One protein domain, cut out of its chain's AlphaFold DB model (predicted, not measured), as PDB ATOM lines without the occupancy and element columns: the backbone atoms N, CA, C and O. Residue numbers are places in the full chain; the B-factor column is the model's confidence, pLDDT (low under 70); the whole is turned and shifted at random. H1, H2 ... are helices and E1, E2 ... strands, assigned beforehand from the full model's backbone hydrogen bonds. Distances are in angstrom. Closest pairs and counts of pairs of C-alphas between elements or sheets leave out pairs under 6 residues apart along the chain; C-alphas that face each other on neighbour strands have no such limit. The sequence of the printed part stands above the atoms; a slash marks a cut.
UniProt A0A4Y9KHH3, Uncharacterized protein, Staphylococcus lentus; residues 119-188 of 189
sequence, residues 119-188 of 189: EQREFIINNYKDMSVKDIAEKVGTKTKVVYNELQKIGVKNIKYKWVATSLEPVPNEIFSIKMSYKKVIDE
ATOM      1  N   GLU A 119     119.364 114.606 125.780       89.19
ATOM      2  CA  GLU A 119     119.071 114.675 124.339       89.19
ATOM      3  C   GLU A 119     117.850 115.558 124.030       89.19
ATOM      4  O   GLU A 119     117.877 116.416 123.144       89.19
ATOM      5  N   GLN A 120     116.764 115.388 124.792       91.00
ATOM      6  CA  GLN A 120     115.563 116.206 124.636       91.00
ATOM      7  C   GLN A 120     115.853 117.675 124.972       91.00
ATOM      8  O   GLN A 120     115.353 118.577 124.297       91.00
ATOM      9  N   ARG A 121     116.664 117.926 126.007       91.75
ATOM     10  CA  ARG A 121     117.093 119.270 126.417       91.75
ATOM     11  C   ARG A 121     117.933 119.934 125.329       91.75
ATOM     12  O   ARG A 121     117.636 121.073 124.976       91.75
ATOM     13  N   GLU A 122     118.937 119.248 124.798       92.19
ATOM     14  CA  GLU A 122     119.793 119.762 123.724       92.19
ATOM     15  C   GLU A 122     118.977 120.092 122.477       92.19
ATOM     16  O   GLU A 122     119.101 121.187 121.926       92.19
ATOM     17  N   PHE A 123     118.060 119.203 122.085       93.94
ATOM     18  CA  PHE A 123     117.179 119.464 120.953       93.94
ATOM     19  C   PHE A 123     116.334 120.728 121.169       93.94
ATOM     20  O   PHE A 123     116.225 121.557 120.264       93.94
ATOM     21  N   ILE A 124     115.765 120.911 122.368       91.31
ATOM     22  CA  ILE A 124     114.997 122.116 122.713       91.31
ATOM     23  C   ILE A 124     115.876 123.370 122.598       91.31
ATOM     24  O   ILE A 124     115.461 124.335 121.958       91.31
ATOM     25  N   ILE A 125     117.073 123.363 123.190       89.62
ATOM     26  CA  ILE A 125     117.977 124.527 123.221       89.62
ATOM     27  C   ILE A 125     118.481 124.887 121.818       89.62
ATOM     28  O   ILE A 125     118.596 126.067 121.497       89.62
ATOM     29  N   ASN A 126     118.725 123.898 120.962       90.69
ATOM     30  CA  ASN A 126     119.240 124.148 119.619       90.69
ATOM     31  C   ASN A 126     118.153 124.603 118.636       90.69
ATOM     32  O   ASN A 126     118.466 125.284 117.669       90.69
ATOM     33  N   ASN A 127     116.882 124.253 118.872       90.31
ATOM     34  CA  ASN A 127     115.811 124.480 117.894       90.31
ATOM     35  C   ASN A 127     114.768 125.526 118.320       90.31
ATOM     36  O   ASN A 127     113.921 125.884 117.502       90.31
ATOM     37  N   TYR A 128     114.785 126.034 119.561       87.81
ATOM     38  CA  TYR A 128     113.722 126.942 120.027       87.81
ATOM     39  C   TYR A 128     113.609 128.246 119.241       87.81
ATOM     40  O   TYR A 128     112.511 128.784 119.173       87.81
ATOM     41  N   LYS A 129     114.695 128.737 118.630       84.50
ATOM     42  CA  LYS A 129     114.684 129.971 117.830       84.50
ATOM     43  C   LYS A 129     114.039 129.804 116.453       84.50
ATOM     44  O   LYS A 129     113.358 130.717 115.984       84.50
ATOM     45  N   ASP A 130     114.221 128.638 115.841       83.69
ATOM     46  CA  ASP A 130     113.828 128.366 114.455       83.69
ATOM     47  C   ASP A 130     112.507 127.603 114.327       83.69
ATOM     48  O   ASP A 130     111.898 127.574 113.258       83.69
ATOM     49  N   MET A 131     112.055 126.977 115.413       82.94
ATOM     50  CA  MET A 131     110.841 126.173 115.449       82.94
ATOM     51  C   MET A 131     109.862 126.684 116.501       82.94
ATOM     52  O   MET A 131     110.241 127.233 117.536       82.94
ATOM     53  N   SER A 132     108.568 126.443 116.284       85.94
ATOM     54  CA  SER A 132     107.597 126.731 117.331       85.94
ATOM     55  C   SER A 132     107.735 125.735 118.486       85.94
ATOM     56  O   SER A 132     108.014 124.552 118.286       85.94
ATOM     57  N   VAL A 133     107.452 126.178 119.714       87.44
ATOM     58  CA  VAL A 133     107.425 125.291 120.895       87.44
ATOM     59  C   VAL A 133     106.481 124.095 120.704       87.44
ATOM     60  O   VAL A 133     106.697 123.040 121.301       87.44
ATOM     61  N   LYS A 134     105.438 124.243 119.877       88.62
ATOM     62  CA  LYS A 134     104.529 123.147 119.534       88.62
ATOM     63  C   LYS A 134     105.248 122.072 118.717       88.62
ATOM     64  O   LYS A 134     105.230 120.917 119.122       88.62
ATOM     65  N   ASP A 135     105.935 122.467 117.651       89.44
ATOM     66  CA  ASP A 135     106.639 121.535 116.764       89.44
ATOM     67  C   ASP A 135     107.808 120.852 117.486       89.44
ATOM     68  O   ASP A 135     108.070 119.668 117.291       89.44
ATOM     69  N   ILE A 136     108.489 121.581 118.377       90.69
ATOM     70  CA  ILE A 136     109.543 121.019 119.234       90.69
ATOM     71  C   ILE A 136     108.955 119.973 120.176       90.69
ATOM     72  O   ILE A 136     109.507 118.885 120.302       90.69
ATOM     73  N   ALA A 137     107.828 120.274 120.826       91.19
ATOM     74  CA  ALA A 137     107.178 119.326 121.721       91.19
ATOM     75  C   ALA A 137     106.763 118.040 120.988       91.19
ATOM     76  O   ALA A 137     106.971 116.952 121.523       91.19
ATOM     77  N   GLU A 138     106.245 118.161 119.763       91.75
ATOM     78  CA  GLU A 138     105.885 117.021 118.915       91.75
ATOM     79  C   GLU A 138     107.114 116.191 118.518       91.75
ATOM     80  O   GLU A 138     107.110 114.980 118.729       91.75
ATOM     81  N   LYS A 139     108.199 116.823 118.044       91.50
ATOM     82  CA  LYS A 139     109.437 116.112 117.665       91.50
ATOM     83  C   LYS A 139     110.118 115.407 118.838       91.50
ATOM     84  O   LYS A 139     110.635 114.309 118.680       91.50
ATOM     85  N   VAL A 140     110.118 116.037 120.010       90.25
ATOM     86  CA  VAL A 140     110.766 115.532 121.232       90.25
ATOM     87  C   VAL A 140     109.888 114.491 121.951       90.25
ATOM     88  O   VAL A 140     110.345 113.817 122.874       90.25
ATOM     89  N   GLY A 141     108.617 114.350 121.552       88.75
ATOM     90  CA  GLY A 141     107.661 113.449 122.198       88.75
ATOM     91  C   GLY A 141     107.256 113.914 123.601       88.75
ATOM     92  O   GLY A 141     107.031 113.101 124.496       88.75
ATOM     93  N   THR A 142     107.189 115.229 123.825       88.38
ATOM     94  CA  THR A 142     106.877 115.830 125.130       88.38
ATOM     95  C   THR A 142     105.721 116.829 125.046       88.38
ATOM     96  O   THR A 142     105.104 117.038 124.008       88.38
ATOM     97  N   LYS A 143     105.368 117.453 126.173       90.00
ATOM     98  CA  LYS A 143     104.325 118.490 126.224       90.00
ATOM     99  C   LYS A 143     104.944 119.871 126.034       90.00
ATOM    100  O   LYS A 143     105.992 120.158 126.602       90.00
ATOM    101  N   THR A 144     104.230 120.782 125.377       90.62
ATOM    102  CA  THR A 144     104.649 122.191 125.211       90.62
ATOM    103  C   THR A 144     105.034 122.860 126.530       90.62
ATOM    104  O   THR A 144     106.009 123.598 126.602       90.62
ATOM    105  N   LYS A 145     104.313 122.551 127.617       89.56
ATOM    106  CA  LYS A 145     104.627 123.055 128.961       89.56
ATOM    107  C   LYS A 145     106.009 122.616 129.458       89.56
ATOM    108  O   LYS A 145     106.652 123.382 130.167       89.56
ATOM    109  N   VAL A 146     106.451 121.411 129.109       89.19
ATOM    110  CA  VAL A 146     107.784 120.910 129.465       89.19
ATOM    111  C   VAL A 146     108.845 121.721 128.731       89.19
ATOM    112  O   VAL A 146     109.730 122.261 129.383       89.19
ATOM    113  N   VAL A 147     108.675 121.926 127.423       90.38
ATOM    114  CA  VAL A 147     109.561 122.776 126.610       90.38
ATOM    115  C   VAL A 147     109.653 124.193 127.188       90.38
ATOM    116  O   VAL A 147     110.751 124.679 127.434       90.38
ATOM    117  N   TYR A 148     108.522 124.831 127.516       90.25
ATOM    118  CA  TYR A 148     108.533 126.151 128.165       90.25
ATOM    119  C   TYR A 148     109.287 126.161 129.498       90.25
ATOM    120  O   TYR A 148     109.984 127.127 129.788       90.25
ATOM    121  N   ASN A 149     109.147 125.119 130.320       89.56
ATOM    122  CA  ASN A 149     109.867 125.047 131.590       89.56
ATOM    123  C   ASN A 149     111.382 124.905 131.367       89.56
ATOM    124  O   ASN A 149     112.149 125.506 132.112       89.56
ATOM    125  N   GLU A 150     111.819 124.145 130.359       90.81
ATOM    126  CA  GLU A 150     113.242 124.041 130.011       90.81
ATOM    127  C   GLU A 150     113.801 125.365 129.480       90.81
ATOM    128  O   GLU A 150     114.871 125.790 129.907       90.81
ATOM    129  N   LEU A 151     113.040 126.076 128.647       90.50
ATOM    130  CA  LEU A 151     113.416 127.401 128.149       90.50
ATOM    131  C   LEU A 151     113.474 128.448 129.274       90.50
ATOM    132  O   LEU A 151     114.387 129.269 129.321       90.50
ATOM    133  N   GLN A 152     112.578 128.368 130.259       89.69
ATOM    134  CA  GLN A 152     112.639 129.233 131.440       89.69
ATOM    135  C   GLN A 152     113.891 128.999 132.295       89.69
ATOM    136  O   GLN A 152     114.398 129.958 132.875       89.69
ATOM    137  N   LYS A 153     114.410 127.763 132.366       88.88
ATOM    138  CA  LYS A 153     115.653 127.462 133.104       88.88
ATOM    139  C   LYS A 153     116.874 128.152 132.498       88.88
ATOM    140  O   LYS A 153     117.782 128.495 133.242       88.88
ATOM    141  N   ILE A 154     116.874 128.390 131.185       88.31
ATOM    142  CA  ILE A 154     117.927 129.142 130.482       88.31
ATOM    143  C   ILE A 154     117.602 130.641 130.348       88.31
ATOM    144  O   ILE A 154     118.270 131.357 129.611       88.31
ATOM    145  N   GLY A 155     116.567 131.131 131.040       86.94
ATOM    146  CA  GLY A 155     116.210 132.553 131.068       86.94
ATOM    147  C   GLY A 155     115.298 133.031 129.935       86.94
ATOM    148  O   GLY A 155     114.905 134.197 129.939       86.94
ATOM    149  N   VAL A 156     114.882 132.157 129.016       85.88
ATOM    150  CA  VAL A 156     113.955 132.511 127.934       85.88
ATOM    151  C   VAL A 156     112.533 132.599 128.497       85.88
ATOM    152  O   VAL A 156     111.917 131.600 128.881       85.88
ATOM    153  N   LYS A 157     111.997 133.822 128.566       79.88
ATOM    154  CA  LYS A 157     110.644 134.124 129.060       79.88
ATOM    155  C   LYS A 157     109.807 134.733 127.942       79.88
ATOM    156  O   LYS A 157     110.330 135.468 127.122       79.88
ATOM    157  N   ASN A 158     108.500 134.455 127.956       72.94
ATOM    158  CA  ASN A 158     107.515 135.076 127.065       72.94
ATOM    159  C   ASN A 158     107.917 135.053 125.584       72.94
ATOM    160  O   ASN A 158     108.021 136.096 124.951       72.94
ATOM    161  N   ILE A 159     108.112 133.850 125.039       75.06
ATOM    162  CA  ILE A 159     108.404 133.668 123.615       75.06
ATOM    163  C   ILE A 159     107.232 134.216 122.800       75.06
ATOM    164  O   ILE A 159     106.161 133.602 122.736       75.06
ATOM    165  N   LYS A 160     107.443 135.385 122.203       77.62
ATOM    166  CA  LYS A 160     106.578 135.939 121.171       77.62
ATOM    167  C   LYS A 160     106.999 135.355 119.834       77.62
ATOM    168  O   LYS A 160     108.147 134.961 119.649       77.62
ATOM    169  N   TYR A 161     106.054 135.279 118.913       77.19
ATOM    170  CA  TYR A 161     106.320 134.778 117.578       77.19
ATOM    171  C   TYR A 161     105.828 135.773 116.546       77.19
ATOM    172  O   TYR A 161     104.727 136.305 116.695       77.19
ATOM    173  N   LYS A 162     106.587 135.913 115.464       80.69
ATOM    174  CA  LYS A 162     106.170 136.624 114.259       80.69
ATOM    175  C   LYS A 162     106.193 135.703 113.050       80.69
ATOM    176  O   LYS A 162     106.933 134.719 113.003       80.69
ATOM    177  N   TRP A 163     105.342 136.012 112.082       82.19
ATOM    178  CA  TRP A 163     105.349 135.360 110.781       82.19
ATOM    179  C   TRP A 163     106.275 136.137 109.858       82.19
ATOM    180  O   TRP A 163     106.100 137.337 109.674       82.19
ATOM    181  N   VAL A 164     107.263 135.450 109.294       82.12
ATOM    182  CA  VAL A 164     108.198 136.022 108.326       82.12
ATOM    183  C   VAL A 164     107.989 135.311 106.999       82.12
ATOM    184  O   VAL A 164     107.957 134.080 106.958       82.12
ATOM    185  N   ALA A 165     107.817 136.085 105.928       86.69
ATOM    186  CA  ALA A 165     107.754 135.548 104.576       86.69
ATOM    187  C   ALA A 165     109.121 134.956 104.196       86.69
ATOM    188  O   ALA A 165     110.152 135.612 104.342       86.69
ATOM    189  N   THR A 166     109.128 133.705 103.746       83.69
ATOM    190  CA  THR A 166     110.341 132.938 103.429       83.69
ATOM    191  C   THR A 166     110.577 132.814 101.929       83.69
ATOM    192  O   THR A 166     111.723 132.699 101.509       83.69
ATOM    193  N   SER A 167     109.513 132.822 101.124       86.62
ATOM    194  CA  SER A 167     109.617 132.824  99.664       86.62
ATOM    195  C   SER A 167     108.452 133.573  99.031       86.62
ATOM    196  O   SER A 167     107.340 133.565  99.566       86.62
ATOM    197  N   LEU A 168     108.731 134.211  97.895       87.75
ATOM    198  CA  LEU A 168     107.741 134.770  96.983       87.75
ATOM    199  C   LEU A 168     108.015 134.193  95.597       87.75
ATOM    200  O   LEU A 168     109.039 134.495  94.989       87.75
ATOM    201  N   GLU A 169     107.107 133.352  95.118       87.25
ATOM    202  CA  GLU A 169     107.210 132.708  93.810       87.25
ATOM    203  C   GLU A 169     106.023 133.141  92.945       87.25
ATOM    204  O   GLU A 169     104.881 133.077  93.414       87.25
ATOM    205  N   PRO A 170     106.243 133.600  91.699       86.00
ATOM    206  CA  PRO A 170     105.138 133.875  90.791       86.00
ATOM    207  C   PRO A 170     104.392 132.573  90.494       86.00
ATOM    208  O   PRO A 170     105.012 131.522  90.319       86.00
ATOM    209  N   VAL A 171     103.064 132.634  90.429       86.00
ATOM    210  CA  VAL A 171     102.261 131.469  90.045       86.00
ATOM    211  C   VAL A 171     102.275 131.363  88.516       86.00
ATOM    212  O   VAL A 171     101.824 132.292  87.843       86.00
ATOM    213  N   PRO A 172     102.809 130.272  87.928       84.88
ATOM    214  CA  PRO A 172     102.832 130.124  86.478       84.88
ATOM    215  C   PRO A 172     101.416 130.162  85.897       84.88
ATOM    216  O   PRO A 172     100.508 129.542  86.444       84.88
ATOM    217  N   ASN A 173     101.250 130.841  84.759       83.44
ATOM    218  CA  ASN A 173      99.977 130.994  84.038       83.44
ATOM    219  C   ASN A 173      98.882 131.795  84.767       83.44
ATOM    220  O   ASN A 173      97.738 131.799  84.316       83.44
ATOM    221  N   GLU A 174      99.221 132.528  85.830       83.00
ATOM    222  CA  GLU A 174      98.320 133.478  86.483       83.00
ATOM    223  C   GLU A 174      98.929 134.889  86.483       83.00
ATOM    224  O   GLU A 174     100.054 135.110  86.932       83.00
ATOM    225  N   ILE A 175      98.193 135.875  85.960       79.12
ATOM    226  CA  ILE A 175      98.654 137.269  85.911       79.12
ATOM    227  C   ILE A 175      98.464 137.897  87.301       79.12
ATOM    228  O   ILE A 175      97.376 137.830  87.860       79.12
ATOM    229  N   PHE A 176      99.513 138.530  87.839       80.81
ATOM    230  CA  PHE A 176      99.539 139.180  89.164       80.81
ATOM    231  C   PHE A 176      99.361 138.250  90.382       80.81
ATOM    232  O   PHE A 176      99.182 138.741  91.496       80.81
ATOM    233  N   SER A 177      99.479 136.933  90.210       84.06
ATOM    234  CA  SER A 177      99.434 135.979  91.322       84.06
ATOM    235  C   SER A 177     100.827 135.647  91.853       84.06
ATOM    236  O   SER A 177     101.732 135.268  91.107       84.06
ATOM    237  N   ILE A 178     100.990 135.738  93.174       87.06
ATOM    238  CA  ILE A 178     102.217 135.363  93.881       87.06
ATOM    239  C   ILE A 178     101.867 134.360  94.975       87.06
ATOM    240  O   ILE A 178     100.960 134.581  95.780       87.06
ATOM    241  N   LYS A 179     102.627 133.271  95.039       88.81
ATOM    242  CA  LYS A 179     102.614 132.334  96.154       88.81
ATOM    243  C   LYS A 179     103.624 132.800  97.195       88.81
ATOM    244  O   LYS A 179     104.818 132.883  96.914       88.81
ATOM    245  N   MET A 180     103.138 133.082  98.401       89.56
ATOM    246  CA  MET A 180     103.979 133.466  99.531       89.56
ATOM    247  C   MET A 180     104.026 132.341 100.561       89.56
ATOM    248  O   MET A 180     102.988 131.888 101.046       89.56
ATOM    249  N   SER A 181     105.234 131.898 100.900       88.44
ATOM    250  CA  SER A 181     105.461 130.950 101.994       88.44
ATOM    251  C   SER A 181     105.870 131.709 103.246       88.44
ATOM    252  O   SER A 181     106.618 132.680 103.157       88.44
ATOM    253  N   TYR A 182     105.432 131.254 104.418       84.38
ATOM    254  CA  TYR A 182     105.760 131.890 105.694       84.38
ATOM    255  C   TYR A 182     106.360 130.883 106.665       84.38
ATOM    256  O   TYR A 182     105.962 129.718 106.690       84.38
ATOM    257  N   LYS A 183     107.268 131.354 107.521       82.19
ATOM    258  CA  LYS A 183     107.731 130.626 108.703       82.19
ATOM    259  C   LYS A 183     107.460 131.426 109.970       82.19
ATOM    260  O   LYS A 183     107.529 132.655 109.980       82.19
ATOM    261  N   LYS A 184     107.144 130.715 111.047       78.94
ATOM    262  CA  LYS A 184     106.938 131.295 112.373       78.94
ATOM    263  C   LYS A 184     108.276 131.309 113.111       78.94
ATOM    264  O   LYS A 184     108.836 130.246 113.343       78.94
ATOM    265  N   VAL A 185     108.770 132.489 113.472       75.50
ATOM    266  CA  VAL A 185     110.054 132.685 114.174       75.50
ATOM    267  C   VAL A 185     109.836 133.396 115.505       75.50
ATOM    268  O   VAL A 185     108.802 134.047 115.682       75.50
ATOM    269  N   ILE A 186     110.782 133.270 116.439       72.94
ATOM    270  CA  ILE A 186     110.748 134.029 117.699       72.94
ATOM    271  C   ILE A 186     110.914 135.527 117.417       72.94
ATOM    272  O   ILE A 186     111.717 135.932 116.578       72.94
ATOM    273  N   ASP A 187     110.134 136.341 118.121       75.81
ATOM    274  CA  ASP A 187     110.251 137.796 118.120       75.81
ATOM    275  C   ASP A 187     111.104 138.242 119.319       75.81
ATOM    276  O   ASP A 187     110.720 138.005 120.465       75.81
ATOM    277  N   GLU A 188     112.288 138.806 119.051       65.50
ATOM    278  CA  GLU A 188     113.296 139.186 120.061       65.50
ATOM    279  C   GLU A 188     113.079 140.615 120.642       65.50
ATOM    280  O   GLU A 188     113.944 141.103 121.365       65.50
TER     281      GLU A 188
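AT A GLANCE: This is residues 119 to 188 of the 189 residues of an uncharacterized protein of Staphylococcus lentus (UniProt A0A4Y9KHH3). What is the main picture? A small head of three helices, H1, H2 and H3, has a long hairpin of two strands, E1 and E2, reaching away from it as an arm that makes the length. How is it built? The printed part has 70 residues with three named helices, then two named strands, in the order H1 H2 H3 E1 E2; the class is mixed, helices and strands, and the sheet E1 - E2 is antiparallel. The whole is loose, with a radius of gyration of the C-alphas of 16.1 A, and spans 51 by 25 by 17 A.

IN THESE COORDINATES: Where are the helices? H1 is residues 119 to 127, beginning at C-alpha 119 (119.071, 114.675, 124.339); H2 is 133 to 140, and H3 is 144 to 153, 14.5 A long. Where are the strands? E1 is residues 160 to 170, 30.5 A long; E2 is 178 to 187, 25.7 A long, ending at C-alpha 187 (110.251, 137.796, 118.120).

HOW THE PARTS SIT: How do the helices meet? H1 and H2, a helical hairpin, touch at a steep tilt of 38 degrees, only just past shallow, opposite ways; their closest C-alphas, Gln 120 and Val 140, are 5.9 A apart. H3 touches H2, about perpendicular at 80 degrees, with the C-alphas of Ala 137 and Thr 144 closest at 5.2 A. In H1, H2 and H3 every O i to N i+4 pair is within hydrogen-bond range. How do the strands pair? The hairpin E1 and E2 is antiparallel at 159 degrees, with N 162 and O 185 within hydrogen-bond range at 2.9 A; E2 bends by 52 degrees at residue 184.

THE WHOLE: How far does it reach? The two C-alphas farthest apart, those of Lys 153 and Asn 173, are 51.6 A apart. Is anything cut or uncertain? The printed part has no cut and no long link; its mean pLDDT is 85.9, and residue 188 is under 70.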